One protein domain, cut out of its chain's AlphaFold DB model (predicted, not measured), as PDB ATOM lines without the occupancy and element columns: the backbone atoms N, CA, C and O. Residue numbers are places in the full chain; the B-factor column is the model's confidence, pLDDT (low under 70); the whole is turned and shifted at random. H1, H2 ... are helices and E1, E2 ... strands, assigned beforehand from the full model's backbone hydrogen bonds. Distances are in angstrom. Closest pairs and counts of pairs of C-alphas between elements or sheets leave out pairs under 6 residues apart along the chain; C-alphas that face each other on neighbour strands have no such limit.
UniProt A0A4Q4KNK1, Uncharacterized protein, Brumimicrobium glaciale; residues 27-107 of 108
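AT A GLANCE: This is residues 27 to 107 of the 108 residues of an uncharacterized protein of Brumimicrobium glaciale (UniProt A0A4Q4KNK1). A single twisted sheet of five antiparallel strands has one helix, H1, packed on one face, and the other face is bare. The long strands E1 and E5 run side by side in the middle of the sheet, E2 and E3 lie beyond E1, and E4 lies beyond E5. The printed part has 81 residues, with five named strands and one named helix in the chain order E1, E2, E3, H1, E4, E5; the sheet's order is E3, E2, E1, E5, E4, and the class is mixed, helices and strands. It is compact, with a radius of gyration of the C-alphas of 12.9 A, and elongated, with spans of 41 by 24 by 19 A.

HOW THE PARTS SIT: In the sheet, E1, residues 27 to 36, and E5, residues 96 to 106, are antiparallel neighbours at 171 degrees, with N 29 and O 103 at 2.8 A, within hydrogen-bond range. On the other side of E1 is E2, residues 41 to 46, antiparallel at 162 degrees, with N 32 and O 44 at 2.8 A. E3, residues 52 to 57, is an edge strand, antiparallel to E2 at 167 degrees, with N 43 and O 55 at 2.8 A. E1, E2 and E3 form a meander, each strand the antiparallel neighbour of the one before. The other edge strand, E4, residues 82 to 89, forms a hairpin with E5 at 165 degrees, with N 87 and O 100 at 2.8 A. E3 and E4 are apart. H1, residues 65 to 77, is on the sheet, and the two make two layers, a helix on one face of a sheet. The closest C-alphas of H1 and E1 are those of Ile 69 and Gly 33, 5.6 A apart; those of H1 and E5 are Val 73 and Tyr 101, 7.6 A. In H1 every O i to N i+4 pair is within hydrogen-bond range.

IN THESE COORDINATES: E5 is the longest strand, 11 residues and 32.8 A from C-alpha 96 to C-alpha 106 at (134.630, 151.219, 212.740). E1 spans 30.4 A, from C-alpha 27 at (139.609, 150.579, 208.449) to C-alpha 36. E4 spans 21.1 A. E2 and E3 have six residues each. H1 has 13 residues and spans 18.2 A, beginning at C-alpha 65 at (137.966, 168.827, 190.907).

THE WHOLE: The two C-alphas farthest apart are those of Asn 93 and Glu 107, 41.8 A, while those of Ser 27 and Glu 107 are 7.3 A apart. The printed part has no cut. The links E1 to E2, E2 to E3 and H1 to E4 are tight; E3 to H1 and E4 to E5 are short. The mean pLDDT of the printed part is 89.1, and residues 90 to 94, between E4 and E5, are under 70.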
ATOM      1  N   SER A  27     139.349 150.546 209.885       89.06
ATOM      2  CA  SER A  27     139.609 150.579 208.449       89.06
ATOM      3  C   SER A  27     139.590 152.037 207.987       89.06
ATOM      4  O   SER A  27     138.669 152.778 208.336       89.06
ATOM      5  N   SER A  28     140.597 152.479 207.230       93.38
ATOM      6  CA  SER A  28     140.716 153.879 206.800       93.38
ATOM      7  C   SER A  28     140.946 154.022 205.301       93.38
ATOM      8  O   SER A  28     141.491 153.134 204.650       93.38
ATOM      9  N   VAL A  29     140.481 155.140 204.750       96.38
ATOM     10  CA  VAL A  29     140.630 155.515 203.342       96.38
ATOM     11  C   VAL A  29     141.010 156.983 203.274       96.38
ATOM     12  O   VAL A  29     140.420 157.810 203.968       96.38
ATOM     13  N   ILE A  30     141.957 157.323 202.406       97.06
ATOM     14  CA  ILE A  30     142.311 158.715 202.121       97.06
ATOM     15  C   ILE A  30     141.938 159.002 200.677       97.06
ATOM     16  O   ILE A  30     142.470 158.363 199.776       97.06
ATOM     17  N   VAL A  31     141.054 159.971 200.453       97.69
ATOM     18  CA  VAL A  31     140.699 160.452 199.112       97.69
ATOM     19  C   VAL A  31     141.255 161.860 198.950       97.69
ATOM     20  O   VAL A  31     140.853 162.777 199.661       97.69
ATOM     21  N   SER A  32     142.178 162.046 198.014       96.25
ATOM     22  CA  SER A  32     142.819 163.325 197.726       96.25
ATOM     23  C   SER A  32     142.589 163.705 196.272       96.25
ATOM     24  O   SER A  32     142.830 162.914 195.373       96.25
ATOM     25  N   GLY A  33     142.133 164.921 196.021       94.44
ATOM     26  CA  GLY A  33     142.012 165.481 194.685       94.44
ATOM     27  C   GLY A  33     142.885 166.714 194.569       94.44
ATOM     28  O   GLY A  33     142.864 167.562 195.463       94.44
ATOM     29  N   TYR A  34     143.625 166.851 193.474       91.94
ATOM     30  CA  TYR A  34     144.364 168.075 193.186       91.94
ATOM     31  C   TYR A  34     144.373 168.442 191.708       91.94
ATOM     32  O   TYR A  34     144.134 167.627 190.818       91.94
ATOM     33  N   LYS A  35     144.622 169.726 191.462       88.88
ATOM     34  CA  LYS A  35     144.760 170.306 190.131       88.88
ATOM     35  C   LYS A  35     145.852 171.366 190.154       88.88
ATOM     36  O   LYS A  35     145.857 172.225 191.037       88.88
ATOM     37  N   TRP A  36     146.733 171.334 189.158       83.38
ATOM     38  CA  TRP A  36     147.741 172.368 188.923       83.38
ATOM     39  C   TRP A  36     147.271 173.347 187.842       83.38
ATOM     40  O   TRP A  36     147.193 173.000 186.664       83.38
ATOM     41  N   GLY A  37     146.925 174.573 188.236       76.56
ATOM     42  CA  GLY A  37     146.442 175.630 187.346       76.56
ATOM     43  C   GLY A  37     145.239 175.183 186.497       76.56
ATOM     44  O   GLY A  37     144.302 174.575 187.021       76.56
ATOM     45  N   PRO A  38     145.225 175.441 185.175       75.44
ATOM     46  CA  PRO A  38     144.206 174.918 184.267       75.44
ATOM     47  C   PRO A  38     144.460 173.461 183.831       75.44
ATOM     48  O   PRO A  38     143.806 173.013 182.895       75.44
ATOM     49  N   GLY A  39     145.404 172.745 184.449       84.06
ATOM     50  CA  GLY A  39     145.824 171.390 184.082       84.06
ATOM     51  C   GLY A  39     144.823 170.283 184.419       84.06
ATOM     52  O   GLY A  39     143.640 170.534 184.660       84.06
ATOM     53  N   ASN A  40     145.319 169.046 184.403       90.50
ATOM     54  CA  ASN A  40     144.535 167.842 184.661       90.50
ATOM     55  C   ASN A  40     144.026 167.810 186.108       90.50
ATOM     56  O   ASN A  40     144.655 168.356 187.018       90.50
ATOM     57  N   VAL A  41     142.873 167.174 186.304       92.44
ATOM     58  CA  VAL A  41     142.352 166.858 187.637       92.44
ATOM     59  C   VAL A  41     142.829 165.460 187.991       92.44
ATOM     60  O   VAL A  41     142.573 164.523 187.242       92.44
ATOM     61  N   ILE A  42     143.500 165.323 189.127       94.56
ATOM     62  CA  ILE A  42     144.011 164.044 189.611       94.56
ATOM     63  C   ILE A  42     143.292 163.710 190.912       94.56
ATOM     64  O   ILE A  42     143.220 164.553 191.805       94.56
ATOM     65  N   ILE A  43     142.753 162.494 191.003       96.94
ATOM     66  CA  ILE A  43     142.171 161.918 192.215       96.94
ATOM     67  C   ILE A  43     143.024 160.719 192.627       96.94
ATOM     68  O   ILE A  43     143.201 159.781 191.856       96.94
ATOM     69  N   GLU A  44     143.534 160.746 193.845       97.50
ATOM     70  CA  GLU A  44     144.307 159.692 194.486       97.50
ATOM     71  C   GLU A  44     143.496 159.112 195.642       97.50
ATOM     72  O   GLU A  44     142.941 159.846 196.458       97.50
ATOM     73  N   THR A  45     143.421 157.788 195.712       97.94
ATOM     74  CA  THR A  45     142.736 157.064 196.781       97.94
ATOM     75  C   THR A  45     143.682 156.054 197.401       97.94
ATOM     76  O   THR A  45     144.091 155.105 196.734       97.94
ATOM     77  N   VAL A  46     144.003 156.235 198.680       97.25
ATOM     78  CA  VAL A  46     144.688 155.223 199.489       97.25
ATOM     79  C   VAL A  46     143.623 154.351 200.137       97.25
ATOM     80  O   VAL A  46     142.792 154.848 200.898       97.25
ATOM     81  N   LYS A  47     143.622 153.065 199.796       94.69
ATOM     82  CA  LYS A  47     142.664 152.064 200.278       94.69
ATOM     83  C   LYS A  47     143.064 151.525 201.661       94.69
ATOM     84  O   LYS A  47     144.197 151.742 202.089       94.69
ATOM     85  N   PRO A  48     142.184 150.766 202.345       92.06
ATOM     86  CA  PRO A  48     142.499 150.213 203.664       92.06
ATOM     87  C   PRO A  48     143.658 149.212 203.672       92.06
ATOM     88  O   PRO A  48     144.294 149.019 204.702       92.06
ATOM     89  N   ASP A  49     143.946 148.588 202.530       90.75
ATOM     90  CA  ASP A  49     145.102 147.708 202.320       90.75
ATOM     91  C   ASP A  49     146.385 148.479 201.952       90.75
ATOM     92  O   ASP A  49     147.378 147.877 201.550       90.75
ATOM     93  N   TYR A  50     146.364 149.809 202.088       89.06
ATOM     94  CA  TYR A  50     147.442 150.740 201.753       89.06
ATOM     95  C   TYR A  50     147.795 150.810 200.262       89.06
ATOM     96  O   TYR A  50     148.788 151.443 199.893       89.06
ATOM     97  N   THR A  51     146.985 150.216 199.381       94.88
ATOM     98  CA  THR A  51     147.174 150.377 197.936       94.88
ATOM     99  C   THR A  51     146.720 151.762 197.476       94.88
ATOM    100  O   THR A  51     145.734 152.314 197.972       94.88
ATOM    101  N   LEU A  52     147.454 152.332 196.518       96.25
ATOM    102  CA  LEU A  52     147.149 153.623 195.906       96.25
ATOM    103  C   LEU A  52     146.471 153.411 194.549       96.25
ATOM    104  O   LEU A  52     147.005 152.728 193.677       96.25
ATOM    105  N   GLU A  53     145.319 154.042 194.362       97.81
ATOM    106  CA  GLU A  53     144.650 154.171 193.071       97.81
ATOM    107  C   GLU A  53     144.688 155.629 192.613       97.81
ATOM    108  O   GLU A  53     144.313 156.524 193.369       97.81
ATOM    109  N   THR A  54     145.100 155.864 191.366       97.31
ATOM    110  CA  THR A  54     145.165 157.202 190.767       97.31
ATOM    111  C   THR A  54     144.261 157.268 189.544       97.31
ATOM    112  O   THR A  54     144.375 156.454 188.629       97.31
ATOM    113  N   LYS A  55     143.378 158.268 189.512       95.69
ATOM    114  CA  LYS A  55     142.536 158.619 188.366       95.69
ATOM    115  C   LYS A  55     142.938 159.996 187.871       95.69
ATOM    116  O   LYS A  55     142.878 160.968 188.620       95.69
ATOM    117  N   GLU A  56     143.325 160.077 186.609       94.50
ATOM    118  CA  GLU A  56     143.700 161.327 185.959       94.50
ATOM    119  C   GLU A  56     142.668 161.682 184.889       94.50
ATOM    120  O   GLU A  56     142.408 160.905 183.975       94.50
ATOM    121  N   TYR A  57     142.090 162.873 185.010       91.62
ATOM    122  CA  TYR A  57     141.140 163.428 184.057       91.62
ATOM    123  C   TYR A  57     141.825 164.529 183.261       91.62
ATOM    124  O   TYR A  57     142.278 165.540 183.822       91.62
ATOM    125  N   SER A  58     141.894 164.348 181.942       86.38
ATOM    126  CA  SER A  58     142.535 165.320 181.063       86.38
ATOM    127  C   SER A  58     141.826 166.671 181.139       86.38
ATOM    128  O   SER A  58     140.597 166.747 181.176       86.38
ATOM    129  N   ARG A  59     142.584 167.767 181.033       79.75
ATOM    130  CA  ARG A  59     142.040 169.126 180.878       79.75
ATOM    131  C   ARG A  59     140.936 169.206 179.815       79.75
ATOM    132  O   ARG A  59     139.974 169.952 179.991       79.75
ATOM    133  N   LYS A  60     141.069 168.458 178.712       78.31
ATOM    134  CA  LYS A  60     140.103 168.465 177.599       78.31
ATOM    135  C   LYS A  60     138.714 167.963 178.004       78.31
ATOM    136  O   LYS A  60     137.739 168.328 177.363       78.31
ATOM    137  N   GLU A  61     138.619 167.166 179.064       77.69
ATOM    138  CA  GLU A  61     137.356 166.609 179.556       77.69
ATOM    139  C   GLU A  61     136.547 167.606 180.398       77.69
ATOM    140  O   GLU A  61     135.414 167.309 180.775       77.69
ATOM    141  N   GLY A  62     137.119 168.775 180.728       78.44
ATOM    142  CA  GLY A  62     136.420 169.844 181.447       78.44
ATOM    143  C   GLY A  62     135.946 169.460 182.853       78.44
ATOM    144  O   GLY A  62     135.052 170.107 183.396       78.44
ATOM    145  N   LYS A  63     136.509 168.399 183.446       85.69
ATOM    146  CA  LYS A  63     136.097 167.899 184.760       85.69
ATOM    147  C   LYS A  63     136.436 168.894 185.865       85.69
ATOM    148  O   LYS A  63     137.502 169.510 185.875       85.69
ATOM    149  N   HIS A  64     135.521 169.032 186.821       87.88
ATOM    150  CA  HIS A  64     135.700 169.899 187.978       87.88
ATOM    151  C   HIS A  64     136.214 169.088 189.171       87.88
ATOM    152  O   HIS A  64     135.586 168.106 189.561       87.88
ATOM    153  N   ILE A  65     137.313 169.528 189.789       89.75
ATOM    154  CA  ILE A  65     137.966 168.827 190.907       89.75
ATOM    155  C   ILE A  65     136.996 168.465 192.037       89.75
ATOM    156  O   ILE A  65     136.965 167.317 192.465       89.75
ATOM    157  N   LEU A  66     136.150 169.412 192.463       90.38
ATOM    158  CA  LEU A  66     135.173 169.172 193.530       90.38
ATOM    159  C   LEU A  66     134.123 168.120 193.155       90.38
ATOM    160  O   LEU A  66     133.627 167.418 194.027       90.38
ATOM    161  N   ILE A  67     133.783 167.999 191.870       92.56
ATOM    162  CA  ILE A  67     132.799 167.015 191.414       92.56
ATOM    163  C   ILE A  67     133.432 165.627 191.418       92.56
ATOM    164  O   ILE A  67     132.845 164.686 191.947       92.56
ATOM    165  N   GLU A  68     134.633 165.492 190.857       94.62
ATOM    166  CA  GLU A  68     135.289 164.186 190.759       94.62
ATOM    167  C   GLU A  68     135.731 163.659 192.127       94.62
ATOM    168  O   GLU A  68     135.523 162.482 192.411       94.62
ATOM    169  N   ILE A  69     136.229 164.523 193.021       95.06
ATOM    170  CA  ILE A  69     136.546 164.100 194.390       95.06
ATOM    171  C   ILE A  69     135.284 163.694 195.157       95.06
ATOM    172  O   ILE A  69     135.309 162.699 195.876       95.06
ATOM    173  N   LYS A  70     134.158 164.403 194.968       95.44
ATOM    174  CA  LYS A  70     132.893 164.059 195.627       95.44
ATOM    175  C   LYS A  70     132.420 162.667 195.218       95.44
ATOM    176  O   LYS A  70     132.025 161.900 196.086       95.44
ATOM    177  N   LYS A  71     132.481 162.322 193.928       96.25
ATOM    178  CA  LYS A  71     132.098 160.981 193.452       96.25
ATOM    179  C   LYS A  71     132.911 159.883 194.131       96.25
ATOM    180  O   LYS A  71     132.350 158.860 194.514       96.25
ATOM    181  N   GLU A  72     134.216 160.100 194.281       97.50
ATOM    182  CA  GLU A  72     135.097 159.134 194.938       97.50
ATOM    183  C   GLU A  72     134.792 159.029 196.438       97.50
ATOM    184  O   GLU A  72     134.672 157.929 196.967       97.50
ATOM    185  N   VAL A  73     134.577 160.158 197.119       97.50
ATOM    186  CA  VAL A  73     134.152 160.174 198.528       97.50
ATOM    187  C   VAL A  73     132.817 159.442 198.706       97.50
ATOM    188  O   VAL A  73     132.728 158.544 199.541       97.50
ATOM    189  N   ASP A  74     131.803 159.751 197.892       98.06
ATOM    190  CA  ASP A  74     130.478 159.117 197.943       98.06
ATOM    191  C   ASP A  74     130.566 157.593 197.757       98.06
ATOM    192  O   ASP A  74     129.848 156.838 198.415       98.06
ATOM    193  N   LEU A  75     131.474 157.116 196.898       97.81
ATOM    194  CA  LEU A  75     131.715 155.687 196.697       97.81
ATOM    195  C   LEU A  75     132.145 154.992 197.995       97.81
ATOM    196  O   LEU A  75     131.696 153.878 198.267       97.81
ATOM    197  N   TRP A  76     132.985 155.631 198.810       97.19
ATOM    198  CA  TRP A  76     133.427 155.078 200.092       97.19
ATOM    199  C   TRP A  76     132.395 155.249 201.201       97.19
ATOM    200  O   TRP A  76     132.212 154.329 202.001       97.19
ATOM    201  N   LEU A  77     131.651 156.355 201.205       96.94
ATOM    202  CA  LEU A  77     130.506 156.525 202.103       96.94
ATOM    203  C   LEU A  77     129.472 155.409 201.895       96.94
ATOM    204  O   LEU A  77     129.035 154.780 202.856       96.94
ATOM    205  N   ASN A  78     129.185 155.055 200.639       97.31
ATOM    206  CA  ASN A  78     128.294 153.941 200.301       97.31
ATOM    207  C   ASN A  78     128.825 152.565 200.749       97.31
ATOM    208  O   ASN A  78     128.048 151.628 200.908       97.31
ATOM    209  N   LYS A  79     130.136 152.426 200.996       95.00
ATOM    210  CA  LYS A  79     130.757 151.215 201.573       95.00
ATOM    211  C   LYS A  79     130.728 151.196 203.112       95.00
ATOM    212  O   LYS A  79     131.282 150.281 203.736       95.00
ATOM    213  N   GLY A  80     130.079 152.186 203.728       94.94
ATOM    214  CA  GLY A  80     129.919 152.310 205.174       94.94
ATOM    215  C   GLY A  80     131.078 153.017 205.876       94.94
ATOM    216  O   GLY A  80     131.219 152.868 207.085       94.94
ATOM    217  N   PHE A  81     131.921 153.745 205.142       96.00
ATOM    218  CA  PHE A  81     132.886 154.656 205.754       96.00
ATOM    219  C   PHE A  81     132.202 155.972 206.145       96.00
ATOM    220  O   PHE A  81     131.152 156.325 205.618       96.00
ATOM    221  N   SER A  82     132.806 156.709 207.069       96.00
ATOM    222  CA  SER A  82     132.389 158.045 207.501       96.00
ATOM    223  C   SER A  82     133.552 159.019 207.368       96.00
ATOM    224  O   SER A  82     134.703 158.619 207.522       96.00
ATOM    225  N   ILE A  83     133.265 160.290 207.084       96.31
ATOM    226  CA  ILE A  83     134.295 161.337 207.052       96.31
ATOM    227  C   ILE A  83     134.735 161.611 208.489       96.31
ATOM    228  O   ILE A  83     133.925 162.038 209.307       96.31
ATOM    229  N   ASP A  84     136.010 161.370 208.771       94.81
ATOM    230  CA  ASP A  84     136.639 161.704 210.049       94.81
ATOM    231  C   ASP A  84     137.231 163.116 209.995       94.81
ATOM    232  O   ASP A  84     136.991 163.945 210.869       94.81
ATOM    233  N   GLN A  85     137.965 163.418 208.918       93.06
ATOM    234  CA  GLN A  85     138.610 164.713 208.717       93.06
ATOM    235  C   GLN A  85     138.561 165.137 207.253       93.06
ATOM    236  O   GLN A  85     138.521 164.315 206.335       93.06
ATOM    237  N   SER A  86     138.620 166.446 207.026       93.81
ATOM    238  CA  SER A  86     138.815 167.014 205.696       93.81
ATOM    239  C   SER A  86     139.783 168.185 205.760       93.81
ATOM    240  O   SER A  86     139.860 168.889 206.766       93.81
ATOM    241  N   ASN A  87     140.545 168.370 204.689       91.94
ATOM    242  CA  ASN A  87     141.469 169.475 204.532       91.94
ATOM    243  C   ASN A  87     141.368 170.021 203.105       91.94
ATOM    244  O   ASN A  87     141.211 169.268 202.143       91.94
ATOM    245  N   SER A  88     141.480 171.334 202.968       86.06
ATOM    246  CA  SER A  88     141.534 172.019 201.687       86.06
ATOM    247  C   SER A  88     142.693 173.000 201.700       86.06
ATOM    248  O   SER A  88     142.696 173.947 202.483       86.06
ATOM    249  N   ASN A  89     143.644 172.798 200.794       80.12
ATOM    250  CA  ASN A  89     144.741 173.722 200.562       80.12
ATOM    251  C   ASN A  89     144.559 174.344 199.176       80.12
ATOM    252  O   ASN A  89     144.723 173.678 198.152       80.12
ATOM    253  N   GLY A  90     144.189 175.621 199.160       63.56
ATOM    254  CA  GLY A  90     144.009 176.431 197.961       63.56
ATOM    255  C   GLY A  90     143.477 177.804 198.354       63.56
ATOM    256  O   GLY A  90     142.381 177.898 198.895       63.56
ATOM    257  N   GLY A  91     144.274 178.847 198.145       54.28
ATOM    258  CA  GLY A  91     143.887 180.244 198.371       54.28
ATOM    259  C   GLY A  91     143.912 181.016 197.056       54.28
ATOM    260  O   GLY A  91     144.454 180.517 196.069       54.28
ATOM    261  N   ASP A  92     143.379 182.240 197.048       51.62
ATOM    262  CA  ASP A  92     143.153 183.086 195.856       51.62
ATOM    263  C   ASP A  92     144.378 183.319 194.939       51.62
ATOM    264  O   ASP A  92     144.233 183.860 193.848       51.62
ATOM    265  N   ASN A  93     145.581 182.880 195.332       52.78
ATOM    266  CA  ASN A  93     146.821 183.042 194.571       52.78
ATOM    267  C   ASN A  93     147.670 181.759 194.430       52.78
ATOM    268  O   ASN A  93     148.853 181.833 194.095       52.78
ATOM    269  N   THR A  94     147.119 180.570 194.707       57.03
ATOM    270  CA  THR A  94     147.876 179.308 194.618       57.03
ATOM    271  C   THR A  94     147.672 178.599 193.281       57.03
ATOM    272  O   THR A  94     146.547 178.319 192.875       57.03
ATOM    273  N   THR A  95     148.769 178.200 192.631       70.19
ATOM    274  CA  THR A  95     148.781 177.384 191.400       70.19
ATOM    275  C   THR A  95     148.281 175.955 191.609       70.19
ATOM    276  O   THR A  95     148.133 175.216 190.639       70.19
ATOM    277  N   VAL A  96     148.041 175.540 192.855       76.88
ATOM    278  CA  VAL A  96     147.623 174.188 193.222       76.88
ATOM    279  C   VAL A  96     146.384 174.271 194.099       76.88
ATOM    280  O   VAL A  96     146.436 174.856 195.175       76.88
ATOM    281  N   PHE A  97     145.301 173.640 193.659       85.69
ATOM    282  CA  PHE A  97     144.147 173.369 194.512       85.69
ATOM    283  C   PHE A  97     144.215 171.918 194.947       85.69
ATOM    284  O   PHE A  97     144.358 171.043 194.093       85.69
ATOM    285  N   ARG A  98     144.109 171.661 196.249       90.50
ATOM    286  CA  ARG A  98     144.074 170.317 196.822       90.50
ATOM    287  C   ARG A  98     142.949 170.206 197.843       90.50
ATOM    288  O   ARG A  98     142.812 171.059 198.712       90.50
ATOM    289  N   TYR A  99     142.206 169.114 197.761       93.00
ATOM    290  CA  TYR A  99     141.203 168.706 198.735       93.00
ATOM    291  C   TYR A  99     141.529 167.288 199.181       93.00
ATOM    292  O   TYR A  99     141.847 166.445 198.348       93.00
ATOM    293  N   THR A 100     141.460 167.015 200.475       95.50
ATOM    294  CA  THR A 100     141.778 165.704 201.037       95.50
ATOM    295  C   THR A 100     140.741 165.344 202.089       95.50
ATOM    296  O   THR A 100     140.425 166.158 202.950       95.50
ATOM    297  N   TYR A 101     140.224 164.124 202.018       97.00
ATOM    298  CA  TYR A 101     139.269 163.554 202.956       97.00
ATOM    299  C   TYR A 101     139.871 162.300 203.577       97.00
ATOM    300  O   TYR A 101     140.358 161.423 202.864       97.00
ATOM    301  N   PHE A 102     139.807 162.220 204.900       96.50
ATOM    302  CA  PHE A 102     140.149 161.037 205.676       96.50
ATOM    303  C   PHE A 102     138.843 160.384 206.101       96.50
ATOM    304  O   PHE A 102     138.024 161.006 206.781       96.50
ATOM    305  N   LEU A 103     138.632 159.149 205.665       96.69
ATOM    306  CA  LEU A 103     137.444 158.383 205.975       96.69
ATOM    307  C   LEU A 103     137.811 157.181 206.834       96.69
ATOM    308  O   LEU A 103     138.822 156.525 206.596       96.69
ATOM    309  N   THR A 104     136.965 156.866 207.808       94.94
ATOM    310  CA  THR A 104     137.140 155.715 208.691       94.94
ATOM    311  C   THR A 104     135.879 154.868 208.736       94.94
ATOM    312  O   THR A 104     134.760 155.354 208.567       94.94
ATOM    313  N   LYS A 105     136.057 153.571 208.953       93.38
ATOM    314  CA  LYS A 105     134.990 152.620 209.226       93.38
ATOM    315  C   LYS A 105     135.364 151.870 210.494       93.38
ATOM    316  O   LYS A 105     136.401 151.212 210.549       93.38
ATOM    317  N   LYS A 106     134.525 152.016 211.519       82.94
ATOM    318  CA  LYS A 106     134.630 151.219 212.740       82.94
ATOM    319  C   LYS A 106     134.133 149.817 212.413       82.94
ATOM    320  O   LYS A 106     133.008 149.674 211.931       82.94
ATOM    321  N   GLU A 107     134.973 148.817 212.627       70.69
ATOM    322  CA  GLU A 107     134.531 147.426 212.595       70.69
ATOM    323  C   GLU A 107     133.957 147.094 213.980       70.69
ATOM    324  O   GLU A 107     134.603 147.349 214.998       70.69
TER     325      GLU A 107